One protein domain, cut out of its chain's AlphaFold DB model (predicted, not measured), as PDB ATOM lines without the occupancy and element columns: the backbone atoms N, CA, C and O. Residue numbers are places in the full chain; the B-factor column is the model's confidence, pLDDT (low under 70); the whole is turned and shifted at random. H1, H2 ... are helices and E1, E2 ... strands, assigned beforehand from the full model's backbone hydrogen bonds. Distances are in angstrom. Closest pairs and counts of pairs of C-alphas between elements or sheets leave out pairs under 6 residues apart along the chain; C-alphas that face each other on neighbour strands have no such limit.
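This is residues 3 to 142 of the 148 residues of an uncharacterized protein of Leptotrichia sp. oral taxon 221 (UniProt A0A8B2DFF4). The long helix H3 crosses one face of a twisted five-stranded sheet; H2 stands crosswise to H3 on that face, in two layers, helices on one face of a sheet, and H1 only grazes the sheet. A long loop, residues 89 to 121, leads from E5 to H3, and residues 114 to 122 stick out. The 140 printed residues, with three named helices and five named strands, E1 E2 H1 H2 E3 E4 E5 H3 along the chain, are of mixed class. The mixed sheet runs E2 E1 E3 E4 E5; the whole is compact, radius of gyration of the C-alphas 14.9 A, spanning 37 by 37 by 35 A.

Inner strands E1, residues 3 to 13, and E3, residues 55 to 63, are parallel at 13 degrees, with N 9 and O 58 2.9 A apart, within hydrogen-bond range. Edge strand E2, residues 21 to 27, forms an antiparallel hairpin with E1; N 10 and O 24 are 2.9 A apart. E3, E4, residues 71 to 76, and E5, residues 83 to 88, form a meander, each strand the antiparallel neighbour of the one before; N 59 and O 74 are 2.7 A apart, N 75 and O 84 2.8 A. H3, residues 122 to 141, is on the sheet at a height of 9.4 A, across the strands. H2, residues 41 to 51, touches H3 about perpendicular at 88 degrees, with H3's residues 124 to 128 alone; closest are the C-alphas of Val 43 and Leu 128, 6.1 A. H1, residues 30 to 39, is close to H2 but not clearly touching; their closest C-alphas, Glu 37 and Leu 44, are 7.0 A apart. In H1, H2 and H3 every O i to N i+4 pair is within hydrogen-bond range.

E1 begins at C-alpha 3 (114.833, 83.040, 100.530) and is 26.1 A long. H3, 28.3 A, ends at C-alpha 141 (109.144, 92.571, 120.433).

The C-alphas farthest apart, Gly 16 and Ser 31, are 40.1 A apart. The printed part has no cut; the link E5 to H3 is long. Mean pLDDT of the printed part is 70.9; 49 residues are under 70, among them 89 to 120.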
ATOM      1  N   SER A   3     115.958  83.856 100.963       82.88
ATOM      2  CA  SER A   3     114.833  83.040 100.530       82.88
ATOM      3  C   SER A   3     113.520  83.802 100.717       82.88
ATOM      4  O   SER A   3     113.285  84.440 101.745       82.88
ATOM      5  N   LYS A   4     112.595  83.661  99.758       82.06
ATOM      6  CA  LYS A   4     111.226  84.209  99.861       82.06
ATOM      7  C   LYS A   4     110.483  83.722 101.110       82.06
ATOM      8  O   LYS A   4     109.527  84.366 101.523       82.06
ATOM      9  N   ASN A   5     110.923  82.594 101.666       82.12
ATOM     10  CA  ASN A   5     110.376  81.963 102.859       82.12
ATOM     11  C   ASN A   5     111.382  81.992 104.020       82.12
ATOM     12  O   ASN A   5     111.430  81.034 104.788       82.12
ATOM     13  N   LEU A   6     112.209  83.041 104.112       87.06
ATOM     14  CA  LEU A   6     113.194  83.203 105.180       87.06
ATOM     15  C   LEU A   6     112.555  82.973 106.554       87.06
ATOM     16  O   LEU A   6     111.546  83.596 106.905       87.06
ATOM     17  N   VAL A   7     113.177  82.095 107.337       89.38
ATOM     18  CA  VAL A   7     112.762  81.813 108.710       89.38
ATOM     19  C   VAL A   7     113.835  82.308 109.665       89.38
ATOM     20  O   VAL A   7     114.974  81.848 109.621       89.38
ATOM     21  N   LEU A   8     113.458  83.202 110.573       90.62
ATOM     22  CA  LEU A   8     114.280  83.504 111.735       90.62
ATOM     23  C   LEU A   8     113.980  82.475 112.824       90.62
ATOM     24  O   LEU A   8     112.809  82.175 113.080       90.62
ATOM     25  N   ARG A   9     115.003  81.958 113.509       90.75
ATOM     26  CA  ARG A   9     114.801  81.091 114.684       90.75
ATOM     27  C   ARG A   9     115.586  81.599 115.880       90.75
ATOM     28  O   ARG A   9     116.717  82.035 115.737       90.75
ATOM     29  N   LYS A  10     115.012  81.501 117.069       87.88
ATOM     30  CA  LYS A  10     115.755  81.667 118.315       87.88
ATOM     31  C   LYS A  10     116.040  80.287 118.869       87.88
ATOM     32  O   LYS A  10     115.119  79.475 118.988       87.88
ATOM     33  N   ARG A  11     117.301  79.989 119.157       84.31
ATOM     34  CA  ARG A  11     117.727  78.658 119.593       84.31
ATOM     35  C   ARG A  11     118.550  78.742 120.863       84.31
ATOM     36  O   ARG A  11     119.238  79.730 121.099       84.31
ATOM     37  N   TYR A  12     118.451  77.701 121.672       79.44
ATOM     38  CA  TYR A  12     119.076  77.646 122.980       79.44
ATOM     39  C   TYR A  12     119.723  76.292 123.239       79.44
ATOM     40  O   TYR A  12     119.195  75.256 122.815       79.44
ATOM     41  N   TYR A  13     120.829  76.325 123.978       74.56
ATOM     42  CA  TYR A  13     121.565  75.153 124.429       74.56
ATOM     43  C   TYR A  13     121.680  75.169 125.954       74.56
ATOM     44  O   TYR A  13     122.306  76.073 126.513       74.56
ATOM     45  N   SER A  14     121.092  74.165 126.606       63.66
ATOM     46  CA  SER A  14     121.208  73.937 128.048       63.66
ATOM     47  C   SER A  14     122.393  73.037 128.392       63.66
ATOM     48  O   SER A  14     122.730  72.113 127.649       63.66
ATOM     49  N   CYS A  15     123.018  73.289 129.541       57.28
ATOM     50  CA  CYS A  15     124.129  72.487 130.041       57.28
ATOM     51  C   CYS A  15     123.691  71.026 130.248       57.28
ATOM     52  O   CYS A  15     122.727  70.746 130.959       57.28
ATOM     53  N   GLY A  16     124.412  70.093 129.620       55.94
ATOM     54  CA  GLY A  16     124.135  68.655 129.699       55.94
ATOM     55  C   GLY A  16     123.146  68.115 128.659       55.94
ATOM     56  O   GLY A  16     123.034  66.896 128.538       55.94
ATOM     57  N   ASP A  17     122.496  68.976 127.869       56.94
ATOM     58  CA  ASP A  17     121.678  68.552 126.731       56.94
ATOM     59  C   ASP A  17     122.527  68.492 125.453       56.94
ATOM     60  O   ASP A  17     123.205  69.445 125.073       56.94
ATOM     61  N   THR A  18     122.461  67.369 124.738       57.88
ATOM     62  CA  THR A  18     123.078  67.232 123.406       57.88
ATOM     63  C   THR A  18     122.205  67.801 122.286       57.88
ATOM     64  O   THR A  18     122.640  67.849 121.136       57.88
ATOM     65  N   GLU A  19     120.969  68.199 122.598       63.91
ATOM     66  CA  GLU A  19     119.982  68.665 121.627       63.91
ATOM     67  C   GLU A  19     119.769  70.176 121.682       63.91
ATOM     68  O   GLU A  19     119.547  70.778 122.731       63.91
ATOM     69  N   ILE A  20     119.768  70.780 120.496       67.25
ATOM     70  CA  ILE A  20     119.528  72.206 120.304       67.25
ATOM     71  C   ILE A  20     118.027  72.448 120.273       67.25
ATOM     72  O   ILE A  20     117.344  72.003 119.343       67.25
ATOM     73  N   LYS A  21     117.507  73.223 121.223       73.44
ATOM     74  CA  LYS A  21     116.077  73.537 121.269       73.44
ATOM     75  C   LYS A  21     115.802  74.809 120.476       73.44
ATOM     76  O   LYS A  21     116.533  75.790 120.572       73.44
ATOM     77  N   THR A  22     114.750  74.786 119.658       74.56
ATOM     78  CA  THR A  22     114.233  76.012 119.036       74.56
ATOM     79  C   THR A  22     113.192  76.614 119.966       74.56
ATOM     80  O   THR A  22     112.129  76.028 120.142       74.56
ATOM     81  N   ASP A  23     113.515  77.766 120.541       76.12
ATOM     82  CA  ASP A  23     112.666  78.516 121.469       76.12
ATOM     83  C   ASP A  23     111.522  79.212 120.716       76.12
ATOM     84  O   ASP A  23     110.359  79.156 121.103       76.12
ATOM     85  N   SER A  24     111.829  79.820 119.568       82.06
ATOM     86  CA  SER A  24     110.826  80.495 118.742       82.06
ATOM     87  C   SER A  24     111.209  80.532 117.266       82.06
ATOM     88  O   SER A  24     112.373  80.358 116.893       82.06
ATOM     89  N   LYS A  25     110.204  80.726 116.403       88.81
ATOM     90  CA  LYS A  25     110.365  80.876 114.952       88.81
ATOM     91  C   LYS A  25     109.503  82.029 114.458       88.81
ATOM     92  O   LYS A  25     108.328  82.100 114.805       88.81
ATOM     93  N   ILE A  26     110.072  82.876 113.610       85.88
ATOM     94  CA  ILE A  26     109.373  83.990 112.968       85.88
ATOM     95  C   ILE A  26     109.549  83.847 111.459       85.88
ATOM     96  O   ILE A  26     110.660  83.654 110.965       85.88
ATOM     97  N   ARG A  27     108.442  83.932 110.719       86.12
ATOM     98  CA  ARG A  27     108.471  84.091 109.262       86.12
ATOM     99  C   ARG A  27     108.320  85.564 108.946       86.12
ATOM    100  O   ARG A  27     107.402  86.204 109.449       86.12
ATOM    101  N   LEU A  28     109.213  86.087 108.118       82.81
ATOM    102  CA  LEU A  28     109.155  87.488 107.727       82.81
ATOM    103  C   LEU A  28     108.287  87.666 106.485       82.81
ATOM    104  O   LEU A  28     108.433  86.947 105.498       82.81
ATOM    105  N   GLY A  29     107.424  88.680 106.513       83.19
ATOM    106  CA  GLY A  29     106.697  89.118 105.328       83.19
ATOM    107  C   GLY A  29     107.646  89.655 104.249       83.19
ATOM    108  O   GLY A  29     108.733  90.172 104.530       83.19
ATOM    109  N   LYS A  30     107.213  89.591 102.985       86.19
ATOM    110  CA  LYS A  30     108.024  89.973 101.809       86.19
ATOM    111  C   LYS A  30     108.621  91.382 101.896       86.19
ATOM    112  O   LYS A  30     109.728  91.607 101.414       86.19
ATOM    113  N   SER A  31     107.891  92.341 102.463       86.81
ATOM    114  CA  SER A  31     108.356  93.725 102.625       86.81
ATOM    115  C   SER A  31     109.531  93.827 103.598       86.81
ATOM    116  O   SER A  31     110.488  94.548 103.320       86.81
ATOM    117  N   LYS A  32     109.493  93.074 104.703       86.62
ATOM    118  CA  LYS A  32     110.562  93.044 105.704       86.62
ATOM    119  C   LYS A  32     111.808  92.338 105.172       86.62
ATOM    120  O   LYS A  32     112.900  92.852 105.379       86.62
ATOM    121  N   ILE A  33     111.641  91.247 104.420       88.81
ATOM    122  CA  ILE A  33     112.749  90.564 103.726       88.81
ATOM    123  C   ILE A  33     113.489  91.546 102.813       88.81
ATOM    124  O   ILE A  33     114.690  91.729 102.967       88.81
ATOM    125  N   LYS A  34     112.767  92.265 101.943       90.00
ATOM    126  CA  LYS A  34     113.374  93.275 101.058       90.00
ATOM    127  C   LYS A  34     114.085  94.391 101.822       90.00
ATOM    128  O   LYS A  34     115.104  94.900 101.366       90.00
ATOM    129  N   LEU A  35     113.532  94.810 102.962       90.38
ATOM    130  CA  LEU A  35     114.162  95.826 103.803       90.38
ATOM    131  C   LEU A  35     115.462  95.307 104.427       90.38
ATOM    132  O   LEU A  35     116.442  96.042 104.454       90.38
ATOM    133  N   MET A  36     115.486  94.052 104.883       90.56
ATOM    134  CA  MET A  36     116.703  93.417 105.392       90.56
ATOM    135  C   MET A  36     117.758  93.263 104.299       90.56
ATOM    136  O   MET A  36     118.896  93.649 104.525       90.56
ATOM    137  N   GLU A  37     117.383  92.789 103.109       91.50
ATOM    138  CA  GLU A  37     118.296  92.700 101.961       91.50
ATOM    139  C   GLU A  37     118.906  94.054 101.607       91.50
ATOM    140  O   GLU A  37     120.082  94.131 101.289       91.50
ATOM    141  N   LYS A  38     118.121  95.133 101.692       92.75
ATOM    142  CA  LYS A  38     118.604  96.486 101.413       92.75
ATOM    143  C   LYS A  38     119.527  97.022 102.511       92.75
ATOM    144  O   LYS A  38     120.527  97.659 102.200       92.75
ATOM    145  N   ASN A  39     119.149  96.840 103.773       91.56
ATOM    146  CA  ASN A  39     119.853  97.435 104.912       91.56
ATOM    147  C   ASN A  39     121.112  96.655 105.302       91.56
ATOM    148  O   ASN A  39     122.005  97.239 105.904       91.56
ATOM    149  N   PHE A  40     121.149  95.361 104.984       93.06
ATOM    150  CA  PHE A  40     122.209  94.434 105.370       93.06
ATOM    151  C   PHE A  40     122.808  93.720 104.148       93.06
ATOM    152  O   PHE A  40     123.137  92.535 104.199       93.06
ATOM    153  N   PHE A  41     122.895  94.428 103.017       90.69
ATOM    154  CA  PHE A  41     123.287  93.834 101.742       90.69
ATOM    155  C   PHE A  41     124.718  93.287 101.746       90.69
ATOM    156  O   PHE A  41     124.925  92.223 101.182       90.69
ATOM    157  N   ARG A  42     125.693  93.954 102.376       88.00
ATOM    158  CA  ARG A  42     127.104  93.528 102.374       88.00
ATOM    159  C   ARG A  42     127.274  92.224 103.132       88.00
ATOM    160  O   ARG A  42     127.950  91.315 102.661       88.00
ATOM    161  N   VAL A  43     126.639  92.124 104.298       86.75
ATOM    162  CA  VAL A  43     126.698  90.918 105.131       86.75
ATOM    163  C   VAL A  43     126.013  89.755 104.426       86.75
ATOM    164  O   VAL A  43     126.546  88.647 104.392       86.75
ATOM    165  N   LEU A  44     124.840  90.000 103.844       90.19
ATOM    166  CA  LEU A  44     124.067  88.962 103.169       90.19
ATOM    167  C   LEU A  44     124.707  88.507 101.852       90.19
ATOM    168  O   LEU A  44     124.666  87.314 101.563       90.19
ATOM    169  N   ASP A  45     125.302  89.424 101.089       85.62
ATOM    170  CA  ASP A  45     126.051  89.131  99.859       85.62
ATOM    171  C   ASP A  45     127.318  88.328 100.174       85.62
ATOM    172  O   ASP A  45     127.581  87.313  99.539       85.62
ATOM    173  N   TYR A  46     128.038  88.686 101.245       82.50
ATOM    174  CA  TYR A  46     129.184  87.909 101.722       82.50
ATOM    175  C   TYR A  46     128.793  86.472 102.093       82.50
ATOM    176  O   TYR A  46     129.394  85.515 101.608       82.50
ATOM    177  N   VAL A  47     127.755  86.303 102.915       80.62
ATOM    178  CA  VAL A  47     127.264  84.977 103.327       80.62
ATOM    179  C   VAL A  47     126.784  84.160 102.122       80.62
ATOM    180  O   VAL A  47     127.083  82.971 102.034       80.62
ATOM    181  N   GLU A  48     126.069  84.776 101.178       79.94
ATOM    182  CA  GLU A  48     125.657  84.108  99.939       79.94
ATOM    183  C   GLU A  48     126.851  83.718  99.069       79.94
ATOM    184  O   GLU A  48     126.855  82.612  98.544       79.94
ATOM    185  N   SER A  49     127.869  84.572  98.940       77.69
ATOM    186  CA  SER A  49     129.056  84.264  98.134       77.69
ATOM    187  C   SER A  49     129.797  83.018  98.629       77.69
ATOM    188  O   SER A  49     130.416  82.318  97.836       77.69
ATOM    189  N   ILE A  50     129.692  82.719  99.928       74.88
ATOM    190  CA  ILE A  50     130.250  81.510 100.538       74.88
ATOM    191  C   ILE A  50     129.327  80.307 100.325       74.88
ATOM    192  O   ILE A  50     129.804  79.213 100.042       74.88
ATOM    193  N   PHE A  51     128.012  80.483 100.487       70.94
ATOM    194  CA  PHE A  51     127.056  79.392 100.287       70.94
ATOM    195  C   PHE A  51     126.831  79.033  98.817       70.94
ATOM    196  O   PHE A  51     126.351  77.938  98.545       70.94
ATOM    197  N   GLU A  52     127.085  79.961  97.893       78.06
ATOM    198  CA  GLU A  52     126.676  79.898  96.484       78.06
ATOM    199  C   GLU A  52     125.163  79.632  96.299       78.06
ATOM    200  O   GLU A  52     124.699  79.232  95.232       78.06
ATOM    201  N   THR A  53     124.364  79.884  97.344       81.12
ATOM    202  CA  THR A  53     122.909  79.705  97.362       81.12
ATOM    203  C   THR A  53     122.233  80.682  98.328       81.12
ATOM    204  O   THR A  53     122.861  81.351  99.153       81.12
ATOM    205  N   ASN A  54     120.906  80.751  98.238       85.94
ATOM    206  CA  ASN A  54     120.088  81.643  99.043       85.94
ATOM    207  C   ASN A  54     120.105  81.253 100.526       85.94
ATOM    208  O   ASN A  54     119.904  80.096 100.905       85.94
ATOM    209  N   ILE A  55     120.183  82.270 101.379       88.38
ATOM    210  CA  ILE A  55     120.034  82.119 102.826       88.38
ATOM    211  C   ILE A  55     118.570  81.796 103.127       88.38
ATOM    212  O   ILE A  55     117.661  82.579 102.832       88.38
ATOM    213  N   ALA A  56     118.330  80.643 103.738       89.94
ATOM    214  CA  ALA A  56     116.994  80.166 104.059       89.94
ATOM    215  C   ALA A  56     116.602  80.408 105.516       89.94
ATOM    216  O   ALA A  56     115.417  80.585 105.817       89.94
ATOM    217  N   MET A  57     117.585  80.408 106.414       91.06
ATOM    218  CA  MET A  57     117.379  80.550 107.849       91.06
ATOM    219  C   MET A  57     118.461  81.429 108.471       91.06
ATOM    220  O   MET A  57     119.627  81.356 108.083       91.06
ATOM    221  N   ILE A  58     118.058  82.231 109.457       92.25
ATOM    222  CA  ILE A  58     118.971  82.966 110.337       92.25
ATOM    223  C   ILE A  58     118.592  82.622 111.773       92.25
ATOM    224  O   ILE A  58     117.473  82.904 112.211       92.25
ATOM    225  N   ASP A  59     119.512  82.006 112.503       89.12
ATOM    226  CA  ASP A  59     119.314  81.656 113.897       89.12
ATOM    227  C   ASP A  59     119.999  82.678 114.804       89.12
ATOM    228  O   ASP A  59     121.167  83.011 114.615       89.12
ATOM    229  N   LEU A  60     119.268  83.147 115.809       90.06
ATOM    230  CA  LEU A  60     119.827  83.785 116.988       90.06
ATOM    231  C   LEU A  60     120.004  82.707 118.053       90.06
ATOM    232  O   LEU A  60     119.020  82.244 118.638       90.06
ATOM    233  N   GLU A  61     121.240  82.286 118.282       86.75
ATOM    234  CA  GLU A  61     121.534  81.187 119.193       86.75
ATOM    235  C   GLU A  61     122.257  81.660 120.459       86.75
ATOM    236  O   GLU A  61     123.154  82.500 120.401       86.75
ATOM    237  N   THR A  62     121.880  81.115 121.616       80.38
ATOM    238  CA  THR A  62     122.522  81.407 122.906       80.38
ATOM    239  C   THR A  62     122.844  80.122 123.666       80.38
ATOM    240  O   THR A  62     122.070  79.166 123.636       80.38
ATOM    241  N   SER A  63     123.997  80.086 124.341       71.88
ATOM    242  CA  SER A  63     124.470  78.918 125.102       71.88
ATOM    243  C   SER A  63     124.580  79.225 126.596       71.88
ATOM    244  O   SER A  63     125.145  80.256 126.963       71.88
ATOM    245  N   GLU A  64     124.098  78.317 127.455       63.78
ATOM    246  CA  GLU A  64     124.307  78.384 128.914       63.78
ATOM    247  C   GLU A  64     125.782  78.295 129.319       63.78
ATOM    248  O   GLU A  64     126.172  78.899 130.315       63.78
ATOM    249  N   GLU A  65     126.616  77.574 128.556       55.72
ATOM    250  CA  GLU A  65     128.050  77.417 128.862       55.72
ATOM    251  C   GLU A  65     128.865  78.685 128.600       55.72
ATOM    252  O   GLU A  65     130.033  78.777 128.987       55.72
ATOM    253  N   SER A  66     128.284  79.671 127.920       55.94
ATOM    254  CA  SER A  66     129.009  80.889 127.636       55.94
ATOM    255  C   SER A  66     129.189  81.677 128.945       55.94
ATOM    256  O   SER A  66     128.292  82.376 129.425       55.94
ATOM    257  N   LEU A  67     130.405  81.614 129.484       46.59
ATOM    258  CA  LEU A  67     130.857  82.366 130.657       46.59
ATOM    259  C   LEU A  67     130.691  83.896 130.505       46.59
ATOM    260  O   LEU A  67     130.808  84.620 131.489       46.59
ATOM    261  N   PHE A  68     130.412  84.393 129.290       51.97
ATOM    262  CA  PHE A  68     130.397  85.819 128.942       51.97
ATOM    263  C   PHE A  68     129.109  86.310 128.245       51.97
ATOM    264  O   PHE A  68     129.089  87.415 127.695       51.97
ATOM    265  N   GLY A  69     128.029  85.521 128.248       62.16
ATOM    266  CA  GLY A  69     126.771  85.870 127.565       62.16
ATOM    267  C   GLY A  69     126.877  85.985 126.033       62.16
ATOM    268  O   GLY A  69     126.229  86.841 125.434       62.16
ATOM    269  N   GLU A  70     127.727  85.168 125.414       71.12
ATOM    270  CA  GLU A  70     127.895  84.992 123.976       71.12
ATOM    271  C   GLU A  70     126.572  84.638 123.296       71.12
ATOM    272  O   GLU A  70     125.834  83.736 123.705       71.12
ATOM    273  N   GLN A  71     126.300  85.360 122.218       79.44
ATOM    274  CA  GLN A  71     125.194  85.104 121.311       79.44
ATOM    275  C   GLN A  71     125.769  84.880 119.920       79.44
ATOM    276  O   GLN A  71     126.823  85.410 119.572       79.44
ATOM    277  N   MET A  72     125.080  84.083 119.124       82.00
ATOM    278  CA  MET A  72     125.512  83.705 117.791       82.00
ATOM    279  C   MET A  72     124.444  84.106 116.787       82.00
ATOM    280  O   MET A  72     123.257  83.876 117.017       82.00
ATOM    281  N   LEU A  73     124.879  84.681 115.671       86.88
ATOM    282  CA  LEU A  73     124.058  84.828 114.479       86.88
ATOM    283  C   LEU A  73     124.492  83.756 113.481       86.88
ATOM    284  O   LEU A  73     125.628  83.781 113.008       86.88
ATOM    285  N   VAL A  74     123.610  82.799 113.204       86.44
ATOM    286  CA  VAL A  74     123.914  81.633 112.369       86.44
ATOM    287  C   VAL A  74     123.088  81.670 111.095       86.44
ATOM    288  O   VAL A  74     121.866  81.603 111.143       86.44
ATOM    289  N   PHE A  75     123.743  81.725 109.948       86.62
ATOM    290  CA  PHE A  75     123.103  81.649 108.641       86.62
ATOM    291  C   PHE A  75     123.091  80.208 108.155       86.62
ATOM    292  O   PHE A  75     124.061  79.484 108.372       86.62
ATOM    293  N   ARG A  76     122.007  79.788 107.501       85.75
ATOM    294  CA  ARG A  76     121.871  78.446 106.917       85.75
ATOM    295  C   ARG A  76     121.138  78.508 105.586       85.75
ATOM    296  O   ARG A  76     120.261  79.361 105.397       85.75
ATOM    297  N   ASN A  77     121.447  77.573 104.699       79.69
ATOM    298  CA  ASN A  77     120.714  77.370 103.452       79.69
ATOM    299  C   ASN A  77     119.701  76.203 103.578       79.69
ATOM    300  O   ASN A  77     119.456  75.700 104.674       79.69
ATOM    301  N   ASN A  78     119.025  75.856 102.476       74.75
ATOM    302  CA  ASN A  78     118.067  74.737 102.406       74.75
ATOM    303  C   ASN A  78     118.621  73.501 101.681       74.75
ATOM    304  O   ASN A  78     117.923  72.492 101.588       74.75
ATOM    305  N   GLU A  79     119.798  73.611 101.080       71.12
ATOM    306  CA  GLU A  79     120.346  72.607 100.168       71.12
ATOM    307  C   GLU A  79     121.203  71.585 100.912       71.12
ATOM    308  O   GLU A  79     121.218  70.409 100.547       71.12
ATOM    309  N   ASN A  80     121.875  72.015 101.979       66.75
ATOM    310  CA  ASN A  80     122.725  71.180 102.806       66.75
ATOM    311  C   ASN A  80     122.708  71.647 104.276       66.75
ATOM    312  O   ASN A  80     122.017  72.597 104.648       66.75
ATOM    313  N   ASP A  81     123.447  70.938 105.128       66.00
ATOM    314  CA  ASP A  81     123.557  71.252 106.557       66.00
ATOM    315  C   ASP A  81     124.610  72.340 106.852       66.00
ATOM    316  O   ASP A  81     124.956  72.553 108.018       66.00
ATOM    317  N   ASP A  82     125.125  73.032 105.828       68.56
ATOM    318  CA  ASP A  82     126.156  74.051 106.008       68.56
ATOM    319  C   ASP A  82     125.595  75.280 106.723       68.56
ATOM    320  O   ASP A  82     124.428  75.676 106.589       68.56
ATOM    321  N   PHE A  83     126.458  75.906 107.517       74.06
ATOM    322  CA  PHE A  83     126.107  77.094 108.268       74.06
ATOM    323  C   PHE A  83     127.305  78.024 108.449       74.06
ATOM    324  O   PHE A  83     128.449  77.586 108.531       74.06
ATOM    325  N   ILE A  84     127.025  79.322 108.552       78.56
ATOM    326  CA  ILE A  84     128.019  80.368 108.823       78.56
ATOM    327  C   ILE A  84     127.650  81.020 110.147       78.56
ATOM    328  O   ILE A  84     126.496  81.399 110.336       78.56
ATOM    329  N   VAL A  85     128.610  81.150 111.066       78.81
ATOM    330  CA  VAL A  85     128.376  81.692 112.414       78.81
ATOM    331  C   VAL A  85     129.169  82.966 112.641       78.81
ATOM    332  O   VAL A  85     130.380  82.994 112.433       78.81
ATOM    333  N   PHE A  86     128.502  83.979 113.187       78.56
ATOM    334  CA  PHE A  86     129.136  85.164 113.756       78.56
ATOM    335  C   PHE A  86     128.890  85.227 115.266       78.56
ATOM    336  O   PHE A  86     127.756  85.067 115.721       78.56
ATOM    337  N   TYR A  87     129.951  85.474 116.039       74.94
ATOM    338  CA  TYR A  87     129.922  85.513 117.506       74.94
ATOM    339  C   TYR A  87     129.837  86.946 118.030       74.94
ATOM    340  O   TYR A  87     130.651  87.799 117.676       74.94
ATOM    341  N   PHE A  88     128.895  87.178 118.942       73.19
ATOM    342  CA  PHE A  88     128.617  88.463 119.574       73.19
ATOM    343  C   PHE A  88     128.827  88.345 121.083       73.19
ATOM    344  O   PHE A  88     128.194  87.519 121.743       73.19
ATOM    345  N   ARG A  89     129.700  89.188 121.648       68.06
ATOM    346  CA  ARG A  89     129.933  89.290 123.096       68.06
ATOM    347  C   ARG A  89     129.365  90.598 123.639       68.06
ATOM    348  O   ARG A  89     129.367  91.627 122.971       68.06
ATOM    349  N   SER A  90     128.935  90.581 124.899       53.88
ATOM    350  CA  SER A  90     128.312  91.736 125.573       53.88
ATOM    351  C   SER A  90     129.239  92.956 125.767       53.88
ATOM    352  O   SER A  90     128.771  93.998 126.210       53.88
ATOM    353  N   ILE A  91     130.534  92.853 125.434       48.28
ATOM    354  CA  ILE A  91     131.548  93.926 125.556       48.28
ATOM    355  C   ILE A  91     132.032  94.408 124.162       48.28
ATOM    356  O   ILE A  91     132.948  95.215 124.058       48.28
ATOM    357  N   GLY A  92     131.425  93.927 123.070       47.12
ATOM    358  CA  GLY A  92     131.833  94.226 121.693       47.12
ATOM    359  C   GLY A  92     131.755  92.994 120.785       47.12
ATOM    360  O   GLY A  92     131.700  91.854 121.250       47.12
ATOM    361  N   ILE A  93     131.731  93.217 119.472       47.56
ATOM    362  CA  ILE A  93     131.478  92.174 118.464       47.56
ATOM    363  C   ILE A  93     132.791  91.564 118.024       47.56
ATOM    364  O   ILE A  93     133.282  91.891 116.962       47.56
ATOM    365  N   PHE A  94     133.378  90.697 118.845       38.62
ATOM    366  CA  PHE A  94     134.515  89.875 118.424       38.62
ATOM    367  C   PHE A  94     134.616  88.613 119.286       38.62
ATOM    368  O   PHE A  94     134.724  88.706 120.508       38.62
ATOM    369  N   THR A  95     134.594  87.419 118.684       34.28
ATOM    370  CA  THR A  95     135.760  86.531 118.439       34.28
ATOM    371  C   THR A  95     135.304  85.110 118.067       34.28
ATOM    372  O   THR A  95     134.576  84.474 118.819       34.28
ATOM    373  N   LYS A  96     135.809  84.616 116.926       33.03
ATOM    374  CA  LYS A  96     136.451  83.301 116.728       33.03
ATOM    375  C   LYS A  96     135.838  82.106 117.482       33.03
ATOM    376  O   LYS A  96     136.158  81.903 118.655       33.03
ATOM    377  N   CYS A  97     135.105  81.218 116.798       30.70
ATOM    378  CA  CYS A  97     134.959  79.868 117.346       30.70
ATOM    379  C   CYS A  97     136.213  79.031 117.129       30.70
ATOM    380  O   CYS A  97     136.655  78.759 116.021       30.70
ATOM    381  N   ASN A  98     136.749  78.556 118.250       30.16
ATOM    382  CA  ASN A  98     137.826  77.571 118.308       30.16
ATOM    383  C   ASN A  98     137.328  76.127 118.125       30.16
ATOM    384  O   ASN A  98     138.047  75.180 118.436       30.16
ATOM    385  N   LYS A  99     136.094  75.930 117.661       33.66
ATOM    386  CA  LYS A  99     135.560  74.609 117.338       33.66
ATOM    387  C   LYS A  99     134.777  74.703 116.047       33.66
ATOM    388  O   LYS A  99     133.557  74.578 116.047       33.66
ATOM    389  N   GLY A 100     135.526  74.894 114.969       34.88
ATOM    390  CA  GLY A 100     135.119  74.250 113.743       34.88
ATOM    391  C   GLY A 100     135.011  72.746 114.021       34.88
ATOM    392  O   GLY A 100     135.969  72.125 114.497       34.88
ATOM    393  N   LYS A 101     133.815  72.186 113.879       34.53
ATOM    394  CA  LYS A 101     133.587  70.750 113.949       34.53
ATOM    395  C   LYS A 101     133.003  70.344 112.607       34.53
ATOM    396  O   LYS A 101     131.804  70.475 112.391       34.53
ATOM    397  N   ILE A 102     133.866  69.768 111.771       35.97
ATOM    398  CA  ILE A 102     133.518  69.032 110.553       35.97
ATOM    399  C   ILE A 102     132.287  68.156 110.831       35.97
ATOM    400  O   ILE A 102     132.372  67.133 111.523       35.97
ATOM    401  N   LEU A 103     131.133  68.558 110.298       38.03
ATOM    402  CA  LEU A 103     130.000  67.663 110.099       38.03
ATOM    403  C   LEU A 103     130.219  66.942 108.774       38.03
ATOM    404  O   LEU A 103     130.852  67.456 107.860       38.03
ATOM    405  N   LYS A 104     129.742  65.702 108.704       29.98
ATOM    406  CA  LYS A 104     130.206  64.637 107.804       29.98
ATOM    407  C   LYS A 104     130.064  64.906 106.287       29.98
ATOM    408  O   LYS A 104     130.333  63.974 105.544       29.98
ATOM    409  N   ASN A 105     129.658  66.114 105.861       30.77
ATOM    410  CA  ASN A 105     129.483  66.592 104.478       30.77
ATOM    411  C   ASN A 105     129.565  68.146 104.313       30.77
ATOM    412  O   ASN A 105     128.892  68.672 103.434       30.77
ATOM    413  N   GLY A 106     130.339  68.890 105.120       34.31
ATOM    414  CA  GLY A 106     130.432  70.364 105.012       34.31
ATOM    415  C   GLY A 106     131.862  70.901 105.153       34.31
ATOM    416  O   GLY A 106     132.663  70.331 105.898       34.31
ATOM    417  N   TYR A 107     132.198  71.972 104.424       34.62
ATOM    418  CA  TYR A 107     133.487  72.668 104.535       34.62
ATOM    419  C   TYR A 107     133.397  73.804 105.565       34.62
ATOM    420  O   TYR A 107     132.516  74.653 105.490       34.62
ATOM    421  N   GLU A 108     134.347  73.851 106.501       40.19
ATOM    422  CA  GLU A 108     134.562  74.996 107.391       40.19
ATOM    423  C   GLU A 108     135.777  75.787 106.909       40.19
ATOM    424  O   GLU A 108     136.866  75.228 106.773       40.19
ATOM    425  N   PHE A 109     135.618  77.094 106.708       37.53
ATOM    426  CA  PHE A 109     136.757  78.004 106.647       37.53
ATOM    427  C   PHE A 109     137.090  78.458 108.072       37.53
ATOM    428  O   PHE A 109     136.301  79.191 108.678       37.53
ATOM    429  N   PRO A 110     138.232  78.043 108.650       36.69
ATOM    430  CA  PRO A 110     138.679  78.597 109.912       36.69
ATOM    431  C   PRO A 110     139.151  80.029 109.661       36.69
ATOM    432  O   PRO A 110     140.243  80.251 109.149       36.69
ATOM    433  N   ILE A 111     138.350  81.015 110.054       38.75
ATOM    434  CA  ILE A 111     138.847  82.382 110.198       38.75
ATOM    435  C   ILE A 111     139.743  82.395 111.440       38.75
ATOM    436  O   ILE A 111     139.279  82.488 112.583       38.75
ATOM    437  N   THR A 112     141.047  82.204 111.232       36.50
ATOM    438  CA  THR A 112     142.040  82.402 112.284       36.50
ATOM    439  C   THR A 112     142.323  83.899 112.441       36.50
ATOM    440  O   THR A 112     142.205  84.670 111.494       36.50
ATOM    441  N   ASN A 113     142.694  84.321 113.656       40.97
ATOM    442  CA  ASN A 113     143.045  85.720 113.955       40.97
ATOM    443  C   ASN A 113     144.211  86.250 113.103       40.97
ATOM    444  O   ASN A 113     144.435  87.455 113.110       40.97
ATOM    445  N   ASP A 114     144.932  85.373 112.402       39.00
ATOM    446  CA  ASP A 114     146.095  85.743 111.601       39.00
ATOM    447  C   ASP A 114     145.753  85.935 110.111       39.00
ATOM    448  O   ASP A 114     146.568  86.497 109.387       39.00
ATOM    449  N   ASP A 115     144.535  85.576 109.670       44.25
ATOM    450  CA  ASP A 115     144.104  85.715 108.267       44.25
ATOM    451  C   ASP A 115     143.044  86.813 108.031       44.25
ATOM    452  O   ASP A 115     142.761  87.151 106.885       44.25
ATOM    453  N   VAL A 116     142.449  87.412 109.074       40.34
ATOM    454  CA  VAL A 116     141.339  88.384 108.917       40.34
ATOM    455  C   VAL A 116     141.456  89.551 109.899       40.34
ATOM    456  O   VAL A 116     140.585  89.798 110.728       40.34
ATOM    457  N   TYR A 117     142.551  90.300 109.797       40.44
ATOM    458  CA  TYR A 117     142.587  91.688 110.277       40.44
ATOM    459  C   TYR A 117     142.947  92.705 109.187       40.44
ATOM    460  O   TYR A 117     143.067  93.884 109.501       40.44
ATOM    461  N   ASN A 118     143.059  92.289 107.916       43.72
ATOM    462  CA  ASN A 118     143.473  93.199 106.843       43.72
ATOM    463  C   ASN A 118     142.427  93.579 105.780       43.72
ATOM    464  O   ASN A 118     142.748  94.489 105.032       43.72
ATOM    465  N   ASP A 119     141.196  93.038 105.733       47.62
ATOM    466  CA  ASP A 119     140.261  93.400 104.631       47.62
ATOM    467  C   ASP A 119     138.758  93.556 104.977       47.62
ATOM    468  O   ASP A 119     137.974  93.899 104.093       47.62
ATOM    469  N   MET A 120     138.300  93.351 106.223       60.72
ATOM    470  CA  MET A 120     136.893  93.647 106.575       60.72
ATOM    471  C   MET A 120     136.750  95.109 107.006       60.72
ATOM    472  O   MET A 120     137.189  95.484 108.093       60.72
ATOM    473  N   ASP A 121     136.154  95.935 106.143       71.56
ATOM    474  CA  ASP A 121     135.963  97.358 106.420       71.56
ATOM    475  C   ASP A 121     134.981  97.607 107.581       71.56
ATOM    476  O   ASP A 121     134.075  96.814 107.846       71.56
ATOM    477  N   GLU A 122     135.161  98.732 108.277       73.81
ATOM    478  CA  GLU A 122     134.340  99.154 109.424       73.81
ATOM    479  C   GLU A 122     132.835  99.134 109.105       73.81
ATOM    480  O   GLU A 122     132.025  98.731 109.938       73.81
ATOM    481  N   GLY A 123     132.459  99.452 107.863       78.81
ATOM    482  CA  GLY A 123     131.073  99.424 107.416       78.81
ATOM    483  C   GLY A 123     130.474  98.017 107.372       78.81
ATOM    484  O   GLY A 123     129.296  97.858 107.684       78.81
ATOM    485  N   PHE A 124     131.254  96.986 107.033       82.81
ATOM    486  CA  PHE A 124     130.794  95.594 107.117       82.81
ATOM    487  C   PHE A 124     130.506  95.189 108.566       82.81
ATOM    488  O   PHE A 124     129.466  94.595 108.859       82.81
ATOM    489  N   LEU A 125     131.415  95.532 109.483       79.44
ATOM    490  CA  LEU A 125     131.269  95.213 110.901       79.44
ATOM    491  C   LEU A 125     130.065  95.938 111.511       79.44
ATOM    492  O   LEU A 125     129.265  95.311 112.210       79.44
ATOM    493  N   ASP A 126     129.874  97.219 111.199       82.00
ATOM    494  CA  ASP A 126     128.705  97.990 111.626       82.00
ATOM    495  C   ASP A 126     127.398  97.387 111.103       82.00
ATOM    496  O   ASP A 126     126.408  97.267 111.830       82.00
ATOM    497  N   GLU A 127     127.376  96.966 109.842       87.50
ATOM    498  CA  GLU A 127     126.205  96.347 109.236       87.50
ATOM    499  C   GLU A 127     125.860  95.003 109.897       87.50
ATOM    500  O   GLU A 127     124.698  94.760 110.237       87.50
ATOM    501  N   LEU A 128     126.867  94.170 110.178       86.62
ATOM    502  CA  LEU A 128     126.716  92.902 110.900       86.62
ATOM    503  C   LEU A 128     126.184  93.125 112.323       86.62
ATOM    504  O   LEU A 128     125.287  92.413 112.786       86.62
ATOM    505  N   SER A 129     126.694  94.156 112.995       84.19
ATOM    506  CA  SER A 129     126.237  94.601 114.313       84.19
ATOM    507  C   SER A 129     124.758  94.974 114.302       84.19
ATOM    508  O   SER A 129     123.971  94.509 115.132       84.19
ATOM    509  N   ASN A 130     124.368  95.795 113.329       88.19
ATOM    510  CA  ASN A 130     123.000  96.263 113.178       88.19
ATOM    511  C   ASN A 130     122.045  95.122 112.806       88.19
ATOM    512  O   ASN A 130     120.930  95.078 113.329       88.19
ATOM    513  N   LEU A 131     122.480  94.172 111.973       91.69
ATOM    514  CA  LEU A 131     121.700  92.981 111.637       91.69
ATOM    515  C   LEU A 131     121.421  92.129 112.878       91.69
ATOM    516  O   LEU A 131     120.280  91.729 113.107       91.69
ATOM    517  N   PHE A 132     122.435  91.889 113.710       89.12
ATOM    518  CA  PHE A 132     122.260  91.162 114.967       89.12
ATOM    519  C   PHE A 132     121.258  91.852 115.898       89.12
ATOM    520  O   PHE A 132     120.339  91.209 116.411       89.12
ATOM    521  N   ILE A 133     121.395  93.171 116.082       87.50
ATOM    522  CA  ILE A 133     120.473  93.963 116.906       87.50
ATOM    523  C   ILE A 133     119.046  93.871 116.357       87.50
ATOM    524  O   ILE A 133     118.104  93.710 117.132       87.50
ATOM    525  N   GLU A 134     118.875  93.957 115.040       89.94
ATOM    526  CA  GLU A 134     117.564  93.875 114.398       89.94
ATOM    527  C   GLU A 134     116.924  92.496 114.589       89.94
ATOM    528  O   GLU A 134     115.780  92.407 115.033       89.94
ATOM    529  N   VAL A 135     117.662  91.410 114.333       89.69
ATOM    530  CA  VAL A 135     117.167  90.038 114.539       89.69
ATOM    531  C   VAL A 135     116.788  89.814 116.002       89.69
ATOM    532  O   VAL A 135     115.719  89.275 116.291       89.69
ATOM    533  N   LYS A 136     117.611  90.289 116.941       87.94
ATOM    534  CA  LYS A 136     117.314  90.228 118.375       87.94
ATOM    535  C   LYS A 136     116.039  90.993 118.734       87.94
ATOM    536  O   LYS A 136     115.170  90.443 119.408       87.94
ATOM    537  N   ARG A 137     115.880  92.223 118.233       87.00
ATOM    538  CA  ARG A 137     114.677  93.043 118.456       87.00
ATOM    539  C   ARG A 137     113.412  92.380 117.925       87.00
ATOM    540  O   ARG A 137     112.379  92.469 118.585       87.00
ATOM    541  N   LEU A 138     113.482  91.706 116.776       87.56
ATOM    542  CA  LEU A 138     112.334  90.990 116.210       87.56
ATOM    543  C   LEU A 138     111.827  89.891 117.155       87.56
ATOM    544  O   LEU A 138     110.617  89.767 117.343       87.56
ATOM    545  N   PHE A 139     112.731  89.155 117.811       84.94
ATOM    546  CA  PHE A 139     112.355  88.164 118.824       84.94
ATOM    547  C   PHE A 139     111.881  88.779 120.143       84.94
ATOM    548  O   PHE A 139     110.968  88.247 120.765       84.94
ATOM    549  N   GLU A 140     112.473  89.889 120.587       82.50
ATOM    550  CA  GLU A 140     112.084  90.542 121.846       82.50
ATOM    551  C   GLU A 140     110.716  91.225 121.762       82.50
ATOM    552  O   GLU A 140     109.965  91.237 122.736       82.50
ATOM    553  N   ARG A 141     110.383  91.806 120.607       75.25
ATOM    554  CA  ARG A 141     109.144  92.571 120.433       75.25
ATOM    555  C   ARG A 141     107.977  91.749 119.893       75.25
ATOM    556  O   ARG A 141     106.869  92.276 119.839       75.25
ATOM    557  N   ASN A 142     108.203  90.495 119.478       62.53
ATOM    558  CA  ASN A 142     107.230  89.699 118.714       62.53
ATOM    559  C   ASN A 142     106.615  90.497 117.545       62.53
ATOM    560  O   ASN A 142     105.446  90.315 117.193       62.53
TER     561      ASN A 142